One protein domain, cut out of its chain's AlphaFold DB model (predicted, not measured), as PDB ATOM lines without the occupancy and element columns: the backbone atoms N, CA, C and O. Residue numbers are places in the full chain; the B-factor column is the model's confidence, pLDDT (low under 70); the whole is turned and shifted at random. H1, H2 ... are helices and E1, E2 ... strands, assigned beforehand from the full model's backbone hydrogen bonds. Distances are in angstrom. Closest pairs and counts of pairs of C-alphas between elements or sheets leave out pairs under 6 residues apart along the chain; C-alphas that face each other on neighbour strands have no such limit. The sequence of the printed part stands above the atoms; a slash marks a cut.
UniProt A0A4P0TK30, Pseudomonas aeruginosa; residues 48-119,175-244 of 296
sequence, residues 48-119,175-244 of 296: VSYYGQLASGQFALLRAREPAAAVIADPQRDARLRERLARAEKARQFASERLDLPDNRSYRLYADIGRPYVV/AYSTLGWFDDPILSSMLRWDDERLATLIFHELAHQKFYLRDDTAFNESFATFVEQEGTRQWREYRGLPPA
ATOM      1  N   VAL A  48     -43.852  23.242 -15.922       84.75
ATOM      2  CA  VAL A  48     -43.671  22.725 -17.287       84.75
ATOM      3  C   VAL A  48     -44.895  23.015 -18.152       84.75
ATOM      4  O   VAL A  48     -44.743  23.495 -19.270       84.75
ATOM      5  N   SER A  49     -46.107  22.800 -17.634       87.69
ATOM      6  CA  SER A  49     -47.348  23.123 -18.348       87.69
ATOM      7  C   SER A  49     -47.444  24.617 -18.673       87.69
ATOM      8  O   SER A  49     -47.776  25.001 -19.796       87.69
ATOM      9  N   TYR A  50     -47.071  25.479 -17.721       90.69
ATOM     10  CA  TYR A  50     -47.101  26.920 -17.929       90.69
ATOM     11  C   TYR A  50     -46.097  27.406 -18.982       90.69
ATOM     12  O   TYR A  50     -46.471  28.153 -19.887       90.69
ATOM     13  N   TYR A  51     -44.833  26.987 -18.912       91.62
ATOM     14  CA  TYR A  51     -43.859  27.371 -19.940       91.62
ATOM     15  C   TYR A  51     -44.141  26.683 -21.279       91.62
ATOM     16  O   TYR A  51     -43.927  27.281 -22.331       91.62
ATOM     17  N   GLY A  52     -44.711  25.475 -21.252       92.56
ATOM     18  CA  GLY A  52     -45.196  24.773 -22.435       92.56
ATOM     19  C   GLY A  52     -46.276  25.561 -23.176       92.56
ATOM     20  O   GLY A  52     -46.179  25.714 -24.394       92.56
ATOM     21  N   GLN A  53     -47.261  26.134 -22.470       93.88
ATOM     22  CA  GLN A  53     -48.275  26.969 -23.129       93.88
ATOM     23  C   GLN A  53     -47.706  28.292 -23.655       93.88
ATOM     24  O   GLN A  53     -48.115  28.722 -24.731       93.88
ATOM     25  N   LEU A  54     -46.728  28.899 -22.966       92.25
ATOM     26  CA  LEU A  54     -46.038  30.088 -23.482       92.25
ATOM     27  C   LEU A  54     -45.298  29.777 -24.788       92.25
ATOM     28  O   LEU A  54     -45.475  30.488 -25.775       92.25
ATOM     29  N   ALA A  55     -44.523  28.689 -24.815       92.69
ATOM     30  CA  ALA A  55     -43.774  28.271 -25.993       92.69
ATOM     31  C   ALA A  55     -44.703  27.895 -27.156       92.69
ATOM     32  O   ALA A  55     -44.517  28.366 -28.276       92.69
ATOM     33  N   SER A  56     -45.739  27.093 -26.890       94.69
ATOM     34  CA  SER A  56     -46.707  26.679 -27.909       94.69
ATOM     35  C   SER A  56     -47.496  27.861 -28.466       94.69
ATOM     36  O   SER A  56     -47.715  27.929 -29.674       94.69
ATOM     37  N   GLY A  57     -47.941  28.779 -27.607       94.50
ATOM     38  CA  GLY A  57     -48.694  29.958 -28.019       94.50
ATOM     39  C   GLY A  57     -47.844  30.926 -28.836       94.50
ATOM     40  O   GLY A  57     -48.267  31.344 -29.914       94.50
ATOM     41  N   GLN A  58     -46.613  31.193 -28.384       95.00
ATOM     42  CA  GLN A  58     -45.657  32.010 -29.128       95.00
ATOM     43  C   GLN A  58     -45.336  31.370 -30.483       95.00
ATOM     44  O   GLN A  58     -45.405  32.042 -31.503       95.00
ATOM     45  N   PHE A  59     -45.047  30.067 -30.531       95.56
ATOM     46  CA  PHE A  59     -44.767  29.372 -31.789       95.56
ATOM     47  C   PHE A  59     -45.950  29.428 -32.764       95.56
ATOM     48  O   PHE A  59     -45.757  29.711 -33.947       95.56
ATOM     49  N   ALA A  60     -47.176  29.205 -32.275       94.94
ATOM     50  CA  ALA A  60     -48.382  29.309 -33.089       94.94
ATOM     51  C   ALA A  60     -48.541  30.716 -33.680       94.94
ATOM     52  O   ALA A  60     -48.832  30.845 -34.869       94.94
ATOM     53  N   LEU A  61     -48.282  31.759 -32.883       95.06
ATOM     54  CA  LEU A  61     -48.289  33.133 -33.374       95.06
ATOM     55  C   LEU A  61     -47.203  33.353 -34.428       95.06
ATOM     56  O   LEU A  61     -47.498  33.861 -35.504       95.06
ATOM     57  N   LEU A  62     -45.964  32.934 -34.154       95.06
ATOM     58  CA  LEU A  62     -44.836  33.132 -35.064       95.06
ATOM     59  C   LEU A  62     -45.051  32.446 -36.418       95.06
ATOM     60  O   LEU A  62     -44.618  32.987 -37.438       95.06
ATOM     61  N   ARG A  63     -45.716  31.286 -36.419       96.19
ATOM     62  CA  ARG A  63     -46.087  30.517 -37.614       96.19
ATOM     63  C   ARG A  63     -47.244  31.142 -38.399       96.19
ATOM     64  O   ARG A  63     -47.304  30.955 -39.606       96.19
ATOM     65  N   ALA A  64     -48.151  31.852 -37.732       95.75
ATOM     66  CA  ALA A  64     -49.304  32.497 -38.364       95.75
ATOM     67  C   ALA A  64     -48.956  33.810 -39.089       95.75
ATOM     68  O   ALA A  64     -49.827  34.403 -39.717       95.75
ATOM     69  N   ARG A  65     -47.710  34.289 -38.976       96.81
ATOM     70  CA  ARG A  65     -47.278  35.552 -39.579       96.81
ATOM     71  C   ARG A  65     -47.090  35.421 -41.084       96.81
ATOM     72  O   ARG A  65     -46.413  34.511 -41.555       96.81
ATOM     73  N   GLU A  66     -47.568  36.418 -41.806       97.94
ATOM     74  CA  GLU A  66     -47.300  36.655 -43.221       97.94
ATOM     75  C   GLU A  66     -46.812  38.104 -43.433       97.94
ATOM     76  O   GLU A  66     -47.081  38.968 -42.593       97.94
ATOM     77  N   PRO A  67     -46.054  38.417 -44.500       98.31
ATOM     78  CA  PRO A  67     -45.642  39.792 -44.783       98.31
ATOM     79  C   PRO A  67     -46.850  40.707 -45.016       98.31
ATOM     80  O   PRO A  67     -47.687  40.411 -45.869       98.31
ATOM     81  N   ALA A  68     -46.925  41.845 -44.317       98.12
ATOM     82  CA  ALA A  68     -48.053  42.770 -44.469       98.12
ATOM     83  C   ALA A  68     -48.163  43.289 -45.914       98.12
ATOM     84  O   ALA A  68     -49.250  43.267 -46.492       98.12
ATOM     85  N   ALA A  69     -47.032  43.621 -46.543       98.25
ATOM     86  CA  ALA A  69     -46.949  43.981 -47.957       98.25
ATOM     87  C   ALA A  69     -47.578  42.939 -48.906       98.25
ATOM     88  O   ALA A  69     -48.223  43.316 -49.885       98.25
ATOM     89  N   ALA A  70     -47.441  41.637 -48.617       98.44
ATOM     90  CA  ALA A  70     -48.051  40.583 -49.430       98.44
ATOM     91  C   ALA A  70     -49.582  40.595 -49.297       98.44
ATOM     92  O   ALA A  70     -50.286  40.539 -50.302       98.44
ATOM     93  N   VAL A  71     -50.094  40.768 -48.072       98.38
ATOM     94  CA  VAL A  71     -51.537  40.901 -47.811       98.38
ATOM     95  C   VAL A  71     -52.109  42.142 -48.494       98.38
ATOM     96  O   VAL A  71     -53.184  42.077 -49.079       98.38
ATOM     97  N   ILE A  72     -51.395  43.271 -48.448       98.62
ATOM     98  CA  ILE A  72     -51.803  44.535 -49.080       98.62
ATOM     99  C   ILE A  72     -51.884  44.392 -50.609       98.62
ATOM    100  O   ILE A  72     -52.813  44.922 -51.234       98.62
ATOM    101  N   ALA A  73     -50.929  43.683 -51.213       98.38
ATOM    102  CA  ALA A  73     -50.848  43.494 -52.658       98.38
ATOM    103  C   ALA A  73     -51.891  42.507 -53.208       98.38
ATOM    104  O   ALA A  73     -52.276  42.633 -54.370       98.38
ATOM    105  N   ASP A  74     -52.373  41.563 -52.398       98.25
ATOM    106  CA  ASP A  74     -53.292  40.516 -52.842       98.25
ATOM    107  C   ASP A  74     -54.737  41.041 -53.033       98.25
ATOM    108  O   ASP A  74     -55.410  41.395 -52.058       98.25
ATOM    109  N   PRO A  75     -55.265  41.081 -54.277       97.25
ATOM    110  CA  PRO A  75     -56.619  41.551 -54.556       97.25
ATOM    111  C   PRO A  75     -57.726  40.630 -54.028       97.25
ATOM    112  O   PRO A  75     -58.874  41.066 -53.973       97.25
ATOM    113  N   GLN A  76     -57.410  39.389 -53.644       97.88
ATOM    114  CA  GLN A  76     -58.369  38.447 -53.060       97.88
ATOM    115  C   GLN A  76     -58.593  38.680 -51.560       97.88
ATOM    116  O   GLN A  76     -59.551  38.155 -50.987       97.88
ATOM    117  N   ARG A  77     -57.732  39.463 -50.900       97.69
ATOM    118  CA  ARG A  77     -57.906  39.825 -49.488       97.69
ATOM    119  C   ARG A  77     -58.947  40.926 -49.340       97.69
ATOM    120  O   ARG A  77     -59.144  41.757 -50.227       97.69
ATOM    121  N   ASP A  78     -59.582  40.948 -48.173       97.56
ATOM    122  CA  ASP A  78     -60.565  41.966 -47.815       97.56
ATOM    123  C   ASP A  78     -59.999  43.387 -47.997       97.56
ATOM    124  O   ASP A  78     -58.907  43.709 -47.522       97.56
ATOM    125  N   ALA A  79     -60.746  44.249 -48.688       98.06
ATOM    126  CA  ALA A  79     -60.281  45.587 -49.046       98.06
ATOM    127  C   ALA A  79     -59.996  46.457 -47.810       98.06
ATOM    128  O   ALA A  79     -59.020  47.210 -47.796       98.06
ATOM    129  N   ARG A  80     -60.801  46.315 -46.748       96.62
ATOM    130  CA  ARG A  80     -60.617  47.064 -45.501       96.62
ATOM    131  C   ARG A  80     -59.379  46.586 -44.747       96.62
ATOM    132  O   ARG A  80     -58.647  47.413 -44.207       96.62
ATOM    133  N   LEU A  81     -59.111  45.280 -44.720       97.56
ATOM    134  CA  LEU A  81     -57.868  44.731 -44.172       97.56
ATOM    135  C   LEU A  81     -56.647  45.322 -44.887       97.56
ATOM    136  O   LEU A  81     -55.751  45.852 -44.229       97.56
ATOM    137  N   ARG A  82     -56.640  45.276 -46.223       98.38
ATOM    138  CA  ARG A  82     -55.549  45.806 -47.056       98.38
ATOM    139  C   ARG A  82     -55.300  47.285 -46.786       98.38
ATOM    140  O   ARG A  82     -54.165  47.693 -46.565       98.38
ATOM    141  N   GLU A  83     -56.366  48.080 -46.747       97.69
ATOM    142  CA  GLU A  83     -56.279  49.509 -46.464       97.69
ATOM    143  C   GLU A  83     -55.678  49.782 -45.080       97.69
ATOM    144  O   GLU A  83     -54.795  50.631 -44.936       97.69
ATOM    145  N   ARG A  84     -56.127  49.053 -44.056       97.50
ATOM    146  CA  ARG A  84     -55.669  49.284 -42.685       97.50
ATOM    147  C   ARG A  84     -54.235  48.829 -42.453       97.50
ATOM    148  O   ARG A  84     -53.490  49.543 -41.787       97.50
ATOM    149  N   LEU A  85     -53.810  47.731 -43.075       98.25
ATOM    150  CA  LEU A  85     -52.399  47.342 -43.088       98.25
ATOM    151  C   LEU A  85     -51.533  48.370 -43.822       98.25
ATOM    152  O   LEU A  85     -50.491  48.751 -43.303       98.25
ATOM    153  N   ALA A  86     -51.985  48.905 -44.959       98.25
ATOM    154  CA  ALA A  86     -51.246  49.946 -45.675       98.25
ATOM    155  C   ALA A  86     -51.103  51.242 -44.853       98.25
ATOM    156  O   ALA A  86     -50.084  51.929 -44.928       98.25
ATOM    157  N   ARG A  87     -52.110  51.598 -44.043       97.56
ATOM    158  CA  ARG A  87     -52.019  52.730 -43.103       97.56
ATOM    159  C   ARG A  87     -51.031  52.439 -41.969       97.56
ATOM    160  O   ARG A  87     -50.223  53.311 -41.650       97.56
ATOM    161  N   ALA A  88     -51.059  51.227 -41.418       97.62
ATOM    162  CA  ALA A  88     -50.125  50.794 -40.385       97.62
ATOM    163  C   ALA A  88     -48.671  50.748 -40.893       97.62
ATOM    164  O   ALA A  88     -47.781  51.216 -40.189       97.62
ATOM    165  N   GLU A  89     -48.424  50.290 -42.126       97.69
ATOM    166  CA  GLU A  89     -47.085  50.310 -42.737       97.69
ATOM    167  C   GLU A  89     -46.533  51.735 -42.875       97.69
ATOM    168  O   GLU A  89     -45.359  51.966 -42.590       97.69
ATOM    169  N   LYS A  90     -47.374  52.719 -43.223       98.19
ATOM    170  CA  LYS A  90     -46.953  54.131 -43.269       98.19
ATOM    171  C   LYS A  90     -46.564  54.663 -41.890       98.19
ATOM    172  O   LYS A  90     -45.558  55.359 -41.775       98.19
ATOM    173  N   ALA A  91     -47.337  54.338 -40.852       98.25
ATOM    174  CA  ALA A  91     -46.976  54.691 -39.479       98.25
ATOM    175  C   ALA A  91     -45.662  54.005 -39.074       98.25
ATOM    176  O   ALA A  91     -44.751  54.645 -38.557       98.25
ATOM    177  N   ARG A  92     -45.514  52.718 -39.394       98.12
ATOM    178  CA  ARG A  92     -44.300  51.954 -39.116       98.12
ATOM    179  C   ARG A  92     -43.061  52.536 -39.801       98.12
ATOM    180  O   ARG A  92     -42.007  52.590 -39.172       98.12
ATOM    181  N   GLN A  93     -43.177  52.976 -41.052       98.31
ATOM    182  CA  GLN A  93     -42.099  53.649 -41.778       98.31
ATOM    183  C   GLN A  93     -41.741  54.990 -41.124       98.31
ATOM    184  O   GLN A  93     -40.572  55.248 -40.844       98.31
ATOM    185  N   PHE A  94     -42.750  55.800 -40.793       98.62
ATOM    186  CA  PHE A  94     -42.566  57.066 -40.085       98.62
ATOM    187  C   PHE A  94     -41.842  56.894 -38.744       98.62
ATOM    188  O   PHE A  94     -40.953  57.681 -38.426       98.62
ATOM    189  N   ALA A  95     -42.176  55.843 -37.988       98.50
ATOM    190  CA  ALA A  95     -41.528  55.532 -36.718       98.50
ATOM    191  C   ALA A  95     -40.000  55.441 -36.864       98.50
ATOM    192  O   ALA A  95     -39.269  56.036 -36.078       98.50
ATOM    193  N   SER A  96     -39.507  54.755 -37.896       98.38
ATOM    194  CA  SER A  96     -38.062  54.639 -38.118       98.38
ATOM    195  C   SER A  96     -37.445  55.879 -38.742       98.38
ATOM    196  O   SER A  96     -36.410  56.339 -38.277       98.38
ATOM    197  N   GLU A  97     -38.078  56.451 -39.763       98.19
ATOM    198  CA  GLU A  97     -37.486  57.560 -40.517       98.19
ATOM    199  C   GLU A  97     -37.510  58.898 -39.770       98.19
ATOM    200  O   GLU A  97     -36.682  59.765 -40.045       98.19
ATOM    201  N   ARG A  98     -38.486  59.108 -38.877       98.06
ATOM    202  CA  ARG A  98     -38.728  60.409 -38.229       98.06
ATOM    203  C   ARG A  98     -38.571  60.381 -36.717       98.06
ATOM    204  O   ARG A  98     -38.138  61.381 -36.158       98.06
ATOM    205  N   LEU A  99     -38.906  59.265 -36.070       98.12
ATOM    206  CA  LEU A  99     -38.811  59.132 -34.610       98.12
ATOM    207  C   LEU A  99     -37.539  58.400 -34.155       98.12
ATOM    208  O   LEU A  99     -37.358  58.185 -32.957       98.12
ATOM    209  N   ASP A 100     -36.669  58.002 -35.095       97.50
ATOM    210  CA  ASP A 100     -35.454  57.219 -34.826       97.50
ATOM    211  C   ASP A 100     -35.764  55.905 -34.071       97.50
ATOM    212  O   ASP A 100     -34.993  55.425 -33.239       97.50
ATOM    213  N   LEU A 101     -36.947  55.324 -34.299       98.31
ATOM    214  CA  LEU A 101     -37.330  54.045 -33.700       98.31
ATOM    215  C   LEU A 101     -36.759  52.866 -34.507       98.31
ATOM    216  O   LEU A 101     -36.546  52.993 -35.716       98.31
ATOM    217  N   PRO A 102     -36.516  51.701 -33.875       97.88
ATOM    218  CA  PRO A 102     -35.791  50.594 -34.496       97.88
ATOM    219  C   PRO A 102     -36.333  50.218 -35.877       97.88
ATOM    220  O   PRO A 102     -37.534  50.011 -36.030       97.88
ATOM    221  N   ASP A 103     -35.465  50.076 -36.881       97.06
ATOM    222  CA  ASP A 103     -35.841  49.628 -38.231       97.06
ATOM    223  C   ASP A 103     -35.681  48.107 -38.402       97.06
ATOM    224  O   ASP A 103     -34.858  47.605 -39.161       97.06
ATOM    225  N   ASN A 104     -36.447  47.349 -37.616       96.06
ATOM    226  CA  ASN A 104     -36.521  45.889 -37.695       96.06
ATOM    227  C   ASN A 104     -37.826  45.423 -38.378       96.06
ATOM    228  O   ASN A 104     -38.623  46.227 -38.871       96.06
ATOM    229  N   ARG A 105     -38.077  44.105 -38.411       96.25
ATOM    230  CA  ARG A 105     -39.283  43.558 -39.060       96.25
ATOM    231  C   ARG A 105     -40.540  43.585 -38.184       96.25
ATOM    232  O   ARG A 105     -41.613  43.250 -38.693       96.25
ATOM    233  N   SER A 106     -40.447  43.989 -36.914       96.81
ATOM    234  CA  SER A 106     -41.622  44.154 -36.052       96.81
ATOM    235  C   SER A 106     -42.603  45.133 -36.694       96.81
ATOM    236  O   SER A 106     -42.216  46.168 -37.243       96.81
ATOM    237  N   TYR A 107     -43.878  44.768 -36.668       97.44
ATOM    238  CA  TYR A 107     -45.011  45.475 -37.260       97.44
ATOM    239  C   TYR A 107     -44.914  45.700 -38.783       97.44
ATOM    240  O   TYR A 107     -45.655  46.508 -39.332       97.44
ATOM    241  N   ARG A 108     -44.043  44.951 -39.483       97.88
ATOM    242  CA  ARG A 108     -44.054  44.771 -40.956       97.88
ATOM    243  C   ARG A 108     -44.686  43.433 -41.380       97.88
ATOM    244  O   ARG A 108     -44.776  43.105 -42.561       97.88
ATOM    245  N   LEU A 109     -45.097  42.636 -40.398       98.12
ATOM    246  CA  LEU A 109     -45.781  41.356 -40.559       98.12
ATOM    247  C   LEU A 109     -47.231  41.493 -40.092       98.12
ATOM    248  O   LEU A 109     -47.531  42.339 -39.253       98.12
ATOM    249  N   TYR A 110     -48.111  40.635 -40.590       98.19
ATOM    250  CA  TYR A 110     -49.499  40.506 -40.160       98.19
ATOM    251  C   TYR A 110     -49.763  39.085 -39.662       98.19
ATOM    252  O   TYR A 110     -49.233  38.130 -40.222       98.19
ATOM    253  N   ALA A 111     -50.576  38.940 -38.617       97.75
ATOM    254  CA  ALA A 111     -51.078  37.643 -38.178       97.75
ATOM    255  C   ALA A 111     -52.564  37.735 -37.819       97.75
ATOM    256  O   ALA A 111     -52.958  38.474 -36.906       97.75
ATOM    257  N   ASP A 112     -53.389  36.940 -38.500       96.75
ATOM    258  CA  ASP A 112     -54.772  36.740 -38.085       96.75
ATOM    259  C   ASP A 112     -54.849  35.689 -36.974       96.75
ATOM    260  O   ASP A 112     -54.659  34.494 -37.196       96.75
ATOM    261  N   ILE A 113     -55.130  36.142 -35.752       95.25
ATOM    262  CA  ILE A 113     -55.231  35.266 -34.582       95.25
ATOM    263  C   ILE A 113     -56.635  34.675 -34.384       95.25
ATOM    264  O   ILE A 113     -56.811  33.838 -33.496       95.25
ATOM    265  N   GLY A 114     -57.637  35.120 -35.156       94.38
ATOM    266  CA  GLY A 114     -59.018  34.618 -35.097       94.38
ATOM    267  C   GLY A 114     -59.749  34.855 -33.767       94.38
ATOM    268  O   GLY A 114     -60.785  34.244 -33.513       94.38
ATOM    269  N   ARG A 115     -59.221  35.712 -32.886       94.12
ATOM    270  CA  ARG A 115     -59.734  35.941 -31.525       94.12
ATOM    271  C   ARG A 115     -59.532  37.394 -31.077       94.12
ATOM    272  O   ARG A 115     -58.676  38.080 -31.630       94.12
ATOM    273  N   PRO A 116     -60.310  37.898 -30.099       94.06
ATOM    274  CA  PRO A 116     -60.217  39.297 -29.677       94.06
ATOM    275  C   PRO A 116     -58.934  39.637 -28.906       94.06
ATOM    276  O   PRO A 116     -58.541  40.800 -28.900       94.06
ATOM    277  N   TYR A 117     -58.277  38.652 -28.285       96.31
ATOM    278  CA  TYR A 117     -57.111  38.865 -27.424       96.31
ATOM    279  C   TYR A 117     -56.006  37.859 -27.732       96.31
ATOM    280  O   TYR A 117     -56.260  36.659 -27.875       96.31
ATOM    281  N   VAL A 118     -54.768  38.336 -27.824       95.31
ATOM    282  CA  VAL A 118     -53.609  37.480 -28.106       95.31
ATOM    283  C   VAL A 118     -53.209  36.662 -26.886       95.31
ATOM    284  O   VAL A 118     -52.957  35.462 -27.030       95.31
ATOM    285  N   VAL A 119     -53.267  37.290 -25.708       96.19
ATOM    286  CA  VAL A 119     -53.065  36.680 -24.392       96.19
ATOM    287  C   VAL A 119     -54.083  37.212 -23.378       96.19
ATOM    288  O   VAL A 119     -54.740  38.231 -23.594       96.19
ATOM    289  N   ALA A 175     -52.766  43.669 -27.827       88.00
ATOM    290  CA  ALA A 175     -51.449  43.873 -28.414       88.00
ATOM    291  C   ALA A 175     -50.375  43.582 -27.365       88.00
ATOM    292  O   ALA A 175     -50.608  43.830 -26.185       88.00
ATOM    293  N   TYR A 176     -49.231  43.055 -27.783       82.81
ATOM    294  CA  TYR A 176     -48.048  42.978 -26.931       82.81
ATOM    295  C   TYR A 176     -46.790  43.042 -27.797       82.81
ATOM    296  O   TYR A 176     -46.844  42.777 -29.003       82.81
ATOM    297  N   SER A 177     -45.674  43.372 -27.160       85.44
ATOM    298  CA  SER A 177     -44.333  43.339 -27.729       85.44
ATOM    299  C   SER A 177     -43.503  42.285 -27.011       85.44
ATOM    300  O   SER A 177     -43.599  42.103 -25.795       85.44
ATOM    301  N   THR A 178     -42.659  41.587 -27.763       90.75
ATOM    302  CA  THR A 178     -41.627  40.701 -27.219       90.75
ATOM    303  C   THR A 178     -40.319  41.450 -26.980       90.75
ATOM    304  O   THR A 178     -39.266  40.825 -26.890       90.75
ATOM    305  N   LEU A 179     -40.362  42.785 -26.878       88.50
ATOM    306  CA  LEU A 179     -39.196  43.653 -26.668       88.50
ATOM    307  C   LEU A 179     -38.121  43.474 -27.755       88.50
ATOM    308  O   LEU A 179     -36.934  43.651 -27.504       88.50
ATOM    309  N   GLY A 180     -38.533  43.081 -28.965       88.50
ATOM    310  CA  GLY A 180     -37.636  42.873 -30.103       88.50
ATOM    311  C   GLY A 180     -36.942  41.510 -30.136       88.50
ATOM    312  O   GLY A 180     -36.105  41.286 -31.007       88.50
ATOM    313  N   TRP A 181     -37.289  40.577 -29.240       89.88
ATOM    314  CA  TRP A 181     -36.801  39.191 -29.315       89.88
ATOM    315  C   TRP A 181     -37.351  38.439 -30.531       89.88
ATOM    316  O   TRP A 181     -36.703  37.523 -31.042       89.88
ATOM    317  N   PHE A 182     -38.535  38.827 -31.001       93.62
ATOM    318  CA  PHE A 182     -39.133  38.343 -32.233       93.62
ATOM    319  C   PHE A 182     -39.659  39.510 -33.068       93.62
ATOM    320  O   PHE A 182     -39.881  40.610 -32.569       93.62
ATOM    321  N   ASP A 183     -39.906  39.250 -34.352       94.50
ATOM    322  CA  ASP A 183     -40.600  40.207 -35.212       94.50
ATOM    323  C   ASP A 183     -42.104  40.174 -34.902       94.50
ATOM    324  O   ASP A 183     -42.864  39.384 -35.482       94.50
ATOM    325  N   ASP A 184     -42.520  40.986 -33.936       96.06
ATOM    326  CA  ASP A 184     -43.906  41.054 -33.477       96.06
ATOM    327  C   ASP A 184     -44.820  41.516 -34.628       96.06
ATOM    328  O   ASP A 184     -44.547  42.546 -35.241       96.06
ATOM    329  N   PRO A 185     -45.880  40.775 -34.996       97.38
ATOM    330  CA  PRO A 185     -46.747  41.156 -36.107       97.38
ATOM    331  C   PRO A 185     -47.811  42.177 -35.686       97.38
ATOM    332  O   PRO A 185     -48.193  42.267 -34.522       97.38
ATOM    333  N   ILE A 186     -48.392  42.868 -36.665       97.75
ATOM    334  CA  ILE A 186     -49.704  43.497 -36.509       97.75
ATOM    335  C   ILE A 186     -50.743  42.379 -36.373       97.75
ATOM    336  O   ILE A 186     -50.909  41.548 -37.266       97.75
ATOM    337  N   LEU A 187     -51.452  42.355 -35.249       97.62
ATOM    338  CA  LEU A 187     -52.449  41.335 -34.933       97.62
ATOM    339  C   LEU A 187     -53.838  41.747 -35.430       97.62
ATOM    340  O   LEU A 187     -54.214  42.920 -35.352       97.62
ATOM    341  N   SER A 188     -54.669  40.782 -35.835       96.75
ATOM    342  CA  SER A 188     -56.074  41.063 -36.179       96.75
ATOM    343  C   SER A 188     -56.898  41.654 -35.018       96.75
ATOM    344  O   SER A 188     -57.894  42.336 -35.258       96.75
ATOM    345  N   SER A 189     -56.470  41.486 -33.762       96.00
ATOM    346  CA  SER A 189     -57.032  42.176 -32.589       96.00
ATOM    347  C   SER A 189     -56.713  43.676 -32.560       96.00
ATOM    348  O   SER A 189     -57.603  44.474 -32.275       96.00
ATOM    349  N   MET A 190     -55.489  44.074 -32.920       96.12
ATOM    350  CA  MET A 190     -55.075  45.486 -33.018       96.12
ATOM    351  C   MET A 190     -55.847  46.214 -34.122       96.12
ATOM    352  O   MET A 190     -56.144  47.405 -34.037       96.12
ATOM    353  N   LEU A 191     -56.253  45.463 -35.147       95.06
ATOM    354  CA  LEU A 191     -57.106  45.936 -36.223       95.06
ATOM    355  C   LEU A 191     -58.563  46.226 -35.777       95.06
ATOM    356  O   LEU A 191     -59.410  46.515 -36.614       95.06
ATOM    357  N   ARG A 192     -58.909  46.197 -34.494       91.44
ATOM    358  CA  ARG A 192     -60.235  46.653 -34.031       91.44
ATOM    359  C   ARG A 192     -60.252  48.127 -33.635       91.44
ATOM    360  O   ARG A 192     -61.327  48.714 -33.562       91.44
ATOM    361  N   TRP A 193     -59.080  48.708 -33.398       91.88
ATOM    362  CA  TRP A 193     -58.921  50.121 -33.073       91.88
ATOM    363  C   TRP A 193     -59.006  51.010 -34.310       91.88
ATOM    364  O   TRP A 193     -58.920  50.531 -35.440       91.88
ATOM    365  N   ASP A 194     -59.184  52.311 -34.117       93.81
ATOM    366  CA  ASP A 194     -58.996  53.268 -35.202       93.81
ATOM    367  C   ASP A 194     -57.516  53.341 -35.624       93.81
ATOM    368  O   ASP A 194     -56.616  52.807 -34.970       93.81
ATOM    369  N   ASP A 195     -57.269  53.962 -36.774       93.94
ATOM    370  CA  ASP A 195     -55.940  53.952 -37.385       93.94
ATOM    371  C   ASP A 195     -54.936  54.841 -36.652       93.94
ATOM    372  O   ASP A 195     -53.736  54.573 -36.722       93.94
ATOM    373  N   GLU A 196     -55.399  55.880 -35.949       93.69
ATOM    374  CA  GLU A 196     -54.507  56.689 -35.126       93.69
ATOM    375  C   GLU A 196     -54.062  55.868 -33.925       93.69
ATOM    376  O   GLU A 196     -52.863  55.679 -33.756       93.69
ATOM    377  N   ARG A 197     -54.996  55.262 -33.182       93.94
ATOM    378  CA  ARG A 197     -54.663  54.398 -32.043       93.94
ATOM    379  C   ARG A 197     -53.727  53.249 -32.421       93.94
ATOM    380  O   ARG A 197     -52.844  52.901 -31.641       93.94
ATOM    381  N   LEU A 198     -53.894  52.660 -33.607       96.75
ATOM    382  CA  LEU A 198     -52.967  51.648 -34.115       96.75
ATOM    383  C   LEU A 198     -51.566  52.226 -34.377       96.75
ATOM    384  O   LEU A 198     -50.573  51.595 -34.023       96.75
ATOM    385  N   ALA A 199     -51.477  53.411 -34.985       97.19
ATOM    386  CA  ALA A 199     -50.205  54.080 -35.239       97.19
ATOM    387  C   ALA A 199     -49.482  54.459 -33.935       97.19
ATOM    388  O   ALA A 199     -48.299  54.150 -33.793       97.19
ATOM    389  N   THR A 200     -50.186  55.065 -32.971       95.88
ATOM    390  CA  THR A 200     -49.587  55.487 -31.694       95.88
ATOM    391  C   THR A 200     -49.075  54.284 -30.903       95.88
ATOM    392  O   THR A 200     -47.964  54.310 -30.379       95.88
ATOM    393  N   LEU A 201     -49.822  53.179 -30.910       96.44
ATOM    394  CA  LEU A 201     -49.383  51.923 -30.315       96.44
ATOM    395  C   LEU A 201     -48.117  51.371 -30.989       96.44
ATOM    396  O   LEU A 201     -47.211  50.936 -30.292       96.44
ATOM    397  N   ILE A 202     -47.999  51.404 -32.322       97.88
ATOM    398  CA  ILE A 202     -46.759  50.968 -32.992       97.88
ATOM    399  C   ILE A 202     -45.558  51.784 -32.487       97.88
ATOM    400  O   ILE A 202     -44.487  51.216 -32.274       97.88
ATOM    401  N   PHE A 203     -45.722  53.089 -32.248       98.50
ATOM    402  CA  PHE A 203     -44.656  53.925 -31.681       98.50
ATOM    403  C   PHE A 203     -44.311  53.510 -30.250       98.50
ATOM    404  O   PHE A 203     -43.132  53.363 -29.934       98.50
ATOM    405  N   HIS A 204     -45.331  53.274 -29.421       97.81
ATOM    406  CA  HIS A 204     -45.190  52.803 -28.044       97.81
ATOM    407  C   HIS A 204     -44.389  51.499 -27.974       97.81
ATOM    408  O   HIS A 204     -43.373  51.397 -27.289       97.81
ATOM    409  N   GLU A 205     -44.808  50.498 -28.743       96.62
ATOM    410  CA  GLU A 205     -44.193  49.180 -28.689       96.62
ATOM    411  C   GLU A 205     -42.771  49.182 -29.261       96.62
ATOM    412  O   GLU A 205     -41.885  48.507 -28.737       96.62
ATOM    413  N   LEU A 206     -42.508  49.972 -30.310       97.75
ATOM    414  CA  LEU A 206     -41.152  50.159 -30.830       97.75
ATOM    415  C   LEU A 206     -40.257  50.944 -29.863       97.75
ATOM    416  O   LEU A 206     -39.046  50.713 -29.853       97.75
ATOM    417  N   ALA A 207     -40.816  51.825 -29.030       97.75
ATOM    418  CA  ALA A 207     -40.068  52.474 -27.958       97.75
ATOM    419  C   ALA A 207     -39.549  51.432 -26.960       97.75
ATOM    420  O   ALA A 207     -38.357  51.429 -26.662       97.75
ATOM    421  N   HIS A 208     -40.384  50.473 -26.545       95.62
ATOM    422  CA  HIS A 208     -39.933  49.351 -25.716       95.62
ATOM    423  C   HIS A 208     -38.826  48.515 -26.374       95.62
ATOM    424  O   HIS A 208     -37.938  48.020 -25.684       95.62
ATOM    425  N   GLN A 209     -38.843  48.364 -27.702       95.50
ATOM    426  CA  GLN A 209     -37.758  47.683 -28.422       95.50
ATOM    427  C   GLN A 209     -36.475  48.524 -28.481       95.50
ATOM    428  O   GLN A 209     -35.382  47.964 -28.542       95.50
ATOM    429  N   LYS A 210     -36.587  49.859 -28.468       95.88
ATOM    430  CA  LYS A 210     -35.433  50.769 -28.424       95.88
ATOM    431  C   LYS A 210     -34.770  50.764 -27.052       95.88
ATOM    432  O   LYS A 210     -33.544  50.756 -26.968       95.88
ATOM    433  N   PHE A 211     -35.571  50.807 -25.992       95.00
ATOM    434  CA  PHE A 211     -35.070  50.838 -24.629       95.00
ATOM    435  C   PHE A 211     -36.041  50.169 -23.654       95.00
ATOM    436  O   PHE A 211     -37.236  50.462 -23.636       95.00
ATOM    437  N   TYR A 212     -35.485  49.312 -22.799       91.75
ATOM    438  CA  TYR A 212     -36.198  48.637 -21.726       91.75
ATOM    439  C   TYR A 212     -35.264  48.435 -20.528       91.75
ATOM    440  O   TYR A 212     -34.203  47.818 -20.654       91.75
ATOM    441  N   LEU A 213     -35.665  48.938 -19.363       90.62
ATOM    442  CA  LEU A 213     -34.958  48.776 -18.098       90.62
ATOM    443  C   LEU A 213     -35.560  47.611 -17.308       90.62
ATOM    444  O   LEU A 213     -36.742  47.612 -16.965       90.62
ATOM    445  N   ARG A 214     -34.747  46.595 -17.010       85.81
ATOM    446  CA  ARG A 214     -35.199  45.437 -16.229       85.81
ATOM    447  C   ARG A 214     -35.674  45.877 -14.838       85.81
ATOM    448  O   ARG A 214     -35.030  46.709 -14.213       85.81
ATOM    449  N   ASP A 215     -36.771  45.273 -14.376       82.50
ATOM    450  CA  ASP A 215     -37.372  45.478 -13.050       82.50
ATOM    451  C   ASP A 215     -37.890  46.907 -12.765       82.50
ATOM    452  O   ASP A 215     -38.226  47.216 -11.625       82.50
ATOM    453  N   ASP A 216     -38.036  47.760 -13.789       88.31
ATOM    454  CA  ASP A 216     -38.606  49.108 -13.648       88.31
ATOM    455  C   ASP A 216     -39.800  49.336 -14.591       88.31
ATOM    456  O   ASP A 216     -39.727  50.013 -15.619       88.31
ATOM    457  N   THR A 217     -40.942  48.733 -14.243       85.88
ATOM    458  CA  THR A 217     -42.194  48.896 -15.001       85.88
ATOM    459  C   THR A 217     -42.610  50.365 -15.107       85.88
ATOM    460  O   THR A 217     -43.039  50.797 -16.170       85.88
ATOM    461  N   ALA A 218     -42.465  51.149 -14.035       88.81
ATOM    462  CA  ALA A 218     -42.902  52.544 -14.025       88.81
ATOM    463  C   ALA A 218     -42.118  53.382 -15.040       88.81
ATOM    464  O   ALA A 218     -42.722  54.140 -15.803       88.81
ATOM    465  N   PHE A 219     -40.794  53.213 -15.081       94.00
ATOM    466  CA  PHE A 219     -39.949  53.851 -16.077       94.00
ATOM    467  C   PHE A 219     -40.306  53.392 -17.492       94.00
ATOM    468  O   PHE A 219     -40.532  54.236 -18.358       94.00
ATOM    469  N   ASN A 220     -40.388  52.079 -17.733       92.31
ATOM    470  CA  ASN A 220     -40.611  51.529 -19.073       92.31
ATOM    471  C   ASN A 220     -41.905  52.041 -19.706       92.31
ATOM    472  O   ASN A 220     -41.889  52.508 -20.845       92.31
ATOM    473  N   GLU A 221     -43.008  51.994 -18.958       92.12
ATOM    474  CA  GLU A 221     -44.313  52.460 -19.434       92.12
ATOM    475  C   GLU A 221     -44.320  53.980 -19.632       92.12
ATOM    476  O   GLU A 221     -44.893  54.483 -20.597       92.12
ATOM    477  N   SER A 222     -43.647  54.729 -18.750       94.94
ATOM    478  CA  SER A 222     -43.555  56.191 -18.837       94.94
ATOM    479  C   SER A 222     -42.720  56.637 -20.041       94.94
ATOM    480  O   SER A 222     -43.113  57.562 -20.753       94.94
ATOM    481  N   PHE A 223     -41.603  55.958 -20.313       97.25
ATOM    482  CA  PHE A 223     -40.770  56.193 -21.490       97.25
ATOM    483  C   PHE A 223     -41.533  55.900 -22.787       97.25
ATOM    484  O   PHE A 223     -41.603  56.762 -23.664       97.25
ATOM    485  N   ALA A 224     -42.156  54.723 -22.898       97.00
ATOM    486  CA  ALA A 224     -42.916  54.356 -24.090       97.00
ATOM    487  C   ALA A 224     -44.129  55.272 -24.307       97.00
ATOM    488  O   ALA A 224     -44.382  55.707 -25.429       97.00
ATOM    489  N   THR A 225     -44.814  55.666 -23.229       95.31
ATOM    490  CA  THR A 225     -45.921  56.633 -23.271       95.31
ATOM    491  C   THR A 225     -45.465  58.018 -23.732       95.31
ATOM    492  O   THR A 225     -46.165  58.666 -24.510       95.31
ATOM    493  N   PHE A 226     -44.302  58.490 -23.279       96.06
ATOM    494  CA  PHE A 226     -43.738  59.761 -23.740       96.06
ATOM    495  C   PHE A 226     -43.447  59.724 -25.246       96.06
ATOM    496  O   PHE A 226     -43.870  60.616 -25.985       96.06
ATOM    497  N   VAL A 227     -42.786  58.661 -25.717       98.19
ATOM    498  CA  VAL A 227     -42.485  58.465 -27.143       98.19
ATOM    499  C   VAL A 227     -43.765  58.332 -27.971       98.19
ATOM    500  O   VAL A 227     -43.853  58.913 -29.050       98.19
ATOM    501  N   GLU A 228     -44.775  57.621 -27.467       96.94
ATOM    502  CA  GLU A 228     -46.095  57.522 -28.093       96.94
ATOM    503  C   GLU A 228     -46.712  58.909 -28.298       96.94
ATOM    504  O   GLU A 228     -47.148  59.231 -29.403       96.94
ATOM    505  N   GLN A 229     -46.743  59.746 -27.260       94.75
ATOM    506  CA  GLN A 229     -47.376  61.067 -27.308       94.75
ATOM    507  C   GLN A 229     -46.667  62.011 -28.279       94.75
ATOM    508  O   GLN A 229     -47.309  62.604 -29.150       94.75
ATOM    509  N   GLU A 230     -45.343  62.112 -28.174       96.56
ATOM    510  CA  GLU A 230     -44.554  62.966 -29.059       96.56
ATOM    511  C   GLU A 230     -44.582  62.441 -30.503       96.56
ATOM    512  O   GLU A 230     -44.780  63.206 -31.450       96.56
ATOM    513  N   GLY A 231     -44.512  61.119 -30.679       97.62
ATOM    514  CA  GLY A 231     -44.679  60.464 -31.972       97.62
ATOM    515  C   GLY A 231     -46.046  60.733 -32.598       97.62
ATOM    516  O   GLY A 231     -46.135  61.008 -33.791       97.62
ATOM    517  N   THR A 232     -47.114  60.741 -31.797       96.06
ATOM    518  CA  THR A 232     -48.477  61.076 -32.244       96.06
ATOM    519  C   THR A 232     -48.568  62.520 -32.720       96.06
ATOM    520  O   THR A 232     -49.144  62.789 -33.778       96.06
ATOM    521  N   ARG A 233     -47.977  63.455 -31.965       95.75
ATOM    522  CA  ARG A 233     -47.930  64.877 -32.324       95.75
ATOM    523  C   ARG A 233     -47.245  65.072 -33.678       95.75
ATOM    524  O   ARG A 233     -47.830  65.679 -34.575       95.75
ATOM    525  N   GLN A 234     -46.050  64.506 -33.846       97.56
ATOM    526  CA  GLN A 234     -45.291  64.599 -35.095       97.56
ATOM    527  C   GLN A 234     -45.962  63.843 -36.252       97.56
ATOM    528  O   GLN A 234     -45.905  64.286 -37.397       97.56
ATOM    529  N   TRP A 235     -46.630  62.719 -35.976       97.31
ATOM    530  CA  TRP A 235     -47.368  61.957 -36.984       97.31
ATOM    531  C   TRP A 235     -48.551  62.748 -37.543       97.31
ATOM    532  O   TRP A 235     -48.742  62.797 -38.759       97.31
ATOM    533  N   ARG A 236     -49.321  63.421 -36.680       96.19
ATOM    534  CA  ARG A 236     -50.405  64.316 -37.110       96.19
ATOM    535  C   ARG A 236     -49.876  65.461 -37.967       96.19
ATOM    536  O   ARG A 236     -50.422  65.700 -39.042       96.19
ATOM    537  N   GLU A 237     -48.786  66.094 -37.541       96.94
ATOM    538  CA  GLU A 237     -48.113  67.157 -38.294       96.94
ATOM    539  C   GLU A 237     -47.656  66.671 -39.680       96.94
ATOM    540  O   GLU A 237     -48.002  67.272 -40.696       96.94
ATOM    541  N   TYR A 238     -46.988  65.516 -39.745       96.50
ATOM    542  CA  TYR A 238     -46.570  64.878 -40.998       96.50
ATOM    543  C   TYR A 238     -47.744  64.580 -41.944       96.50
ATOM    544  O   TYR A 238     -47.600  64.624 -43.166       96.50
ATOM    545  N   ARG A 239     -48.922  64.290 -41.388       96.31
ATOM    546  CA  ARG A 239     -50.157  64.014 -42.130       96.31
ATOM    547  C   ARG A 239     -50.972  65.268 -42.461       96.31
ATOM    548  O   ARG A 239     -52.022  65.121 -43.085       96.31
ATOM    549  N   GLY A 240     -50.531  66.459 -42.049       96.44
ATOM    550  CA  GLY A 240     -51.288  67.706 -42.197       96.44
ATOM    551  C   GLY A 240     -52.591  67.728 -41.389       96.44
ATOM    552  O   GLY A 240     -53.534  68.427 -41.754       96.44
ATOM    553  N   LEU A 241     -52.677  66.923 -40.326       94.69
ATOM    554  CA  LEU A 241     -53.824  66.881 -39.425       94.69
ATOM    555  C   LEU A 241     -53.672  67.948 -38.335       94.69
ATOM    556  O   LEU A 241     -52.552  68.223 -37.899       94.69
ATOM    557  N   PRO A 242     -54.782  68.529 -37.845       92.50
ATOM    558  CA  PRO A 242     -54.710  69.447 -36.721       92.50
ATOM    559  C   PRO A 242     -54.141  68.738 -35.478       92.50
ATOM    560  O   PRO A 242     -54.343  67.520 -35.312       92.50
ATOM    561  N   PRO A 243     -53.479  69.486 -34.576       88.69
ATOM    562  CA  PRO A 243     -53.113  68.978 -33.262       88.69
ATOM    563  C   PRO A 243     -54.321  68.359 -32.556       88.69
ATOM    564  O   PRO A 243     -55.467  68.757 -32.792       88.69
ATOM    565  N   ALA A 244     -54.073  67.385 -31.683       84.94
ATOM    566  CA  ALA A 244     -55.124  66.878 -30.815       84.94
ATOM    567  C   ALA A 244     -55.703  68.034 -29.979       84.94
ATOM    568  O   ALA A 244     -54.982  68.920 -29.529       84.94
TER     569      ALA A 244
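AT A GLANCE: This is residues 48 to 119 and 175 to 244 of the 296 residues of a protein of Pseudomonas aeruginosa (UniProt A0A4P0TK30). Three long helices, H3, H4 and H5, cross one another in a stack with H4 between the other two; the short H2 packs on H3, and H1 reaches away as an arm whose residues 48 to 53 stick out. A tiny ladder of two antiparallel strands, E1 and E2, lies where H1 leads into the body, and residues 186 to 187 of the unnamed stretch 175 to 194 pair with E2. The printed part has 142 residues with five named helices and two named strands, in the order H1, E1, H2, H3, E2, H4, H5, and its class is mostly helix. It is compact, with a radius of gyration of the C-alphas of 15.4 A, and flat, spanning 50 by 46 by 24 A.

IN THESE COORDINATES: Find C-alpha 48 at (-43.671, 22.725, -17.287); from there H1 runs through residues 48 to 63, 21.9 A long. E1 is residues 65 to 67, and H2 follows at once with residues 68 to 73. Look for C-alpha 79 at (-60.281, 45.587, -49.046), where H3, residues 79 to 99, begins its 29.2 A. E2 is residues 109 to 111. Beyond the cut, H4 takes residues 195 to 210 over 22.6 A, and H5 takes residues 217 to 238 over 30.8 A, ending at C-alpha 238, (-46.570, 64.878, -40.998).

HOW THE PARTS SIT: Begin at the hub, H3, which touches three helices. With residues 81 to 89 alone it touches H2, opposite ways at a steep tilt of 49 degrees; the closest C-alphas, those of Ile 72 and Arg 82, are 4.4 A apart. H3 touches H4, the same way at a steep tilt of 43 degrees, closest at the C-alphas of Ala 91 and Ala 199, 5.4 A. H4 touches H5, opposite ways at a steep tilt of 48 degrees; the closest C-alphas are those of His 204 and Glu 228, 4.8 A. Residues 91 to 99 of H3 touch residues 231 to 235 of H5, about perpendicular at 76 degrees, closest at the C-alphas of Leu 99 and Gly 231, 6.6 A. E1 and E2 are antiparallel: look at N 66 and O 110, 2.9 A, and N 110 and O 66, 2.8 A, both within hydrogen-bond range. Residues 110 to 111 of E2 also pair, parallel, with residues 186 to 187. H1 is apart from H2, H3, H4 and H5. In H1, H2, H4 and H5 every O i to N i+4 pair is within hydrogen-bond range, and in H3 16 of 17 are.

THE WHOLE: The two C-alphas farthest apart are those of Val 48 and Gly 240, 52.0 A. Residues 120 to 174 are not printed, and C-alphas 119 and 175 stand 8.4 A apart across the cut. Of the links that are printed whole, none is long. Residues 213 to 219, of which 217 to 219 belong to H5, stand free, as do residues 48 to 53 of H1. The mean pLDDT of the printed part is 95.2, and no printed residue is under 70.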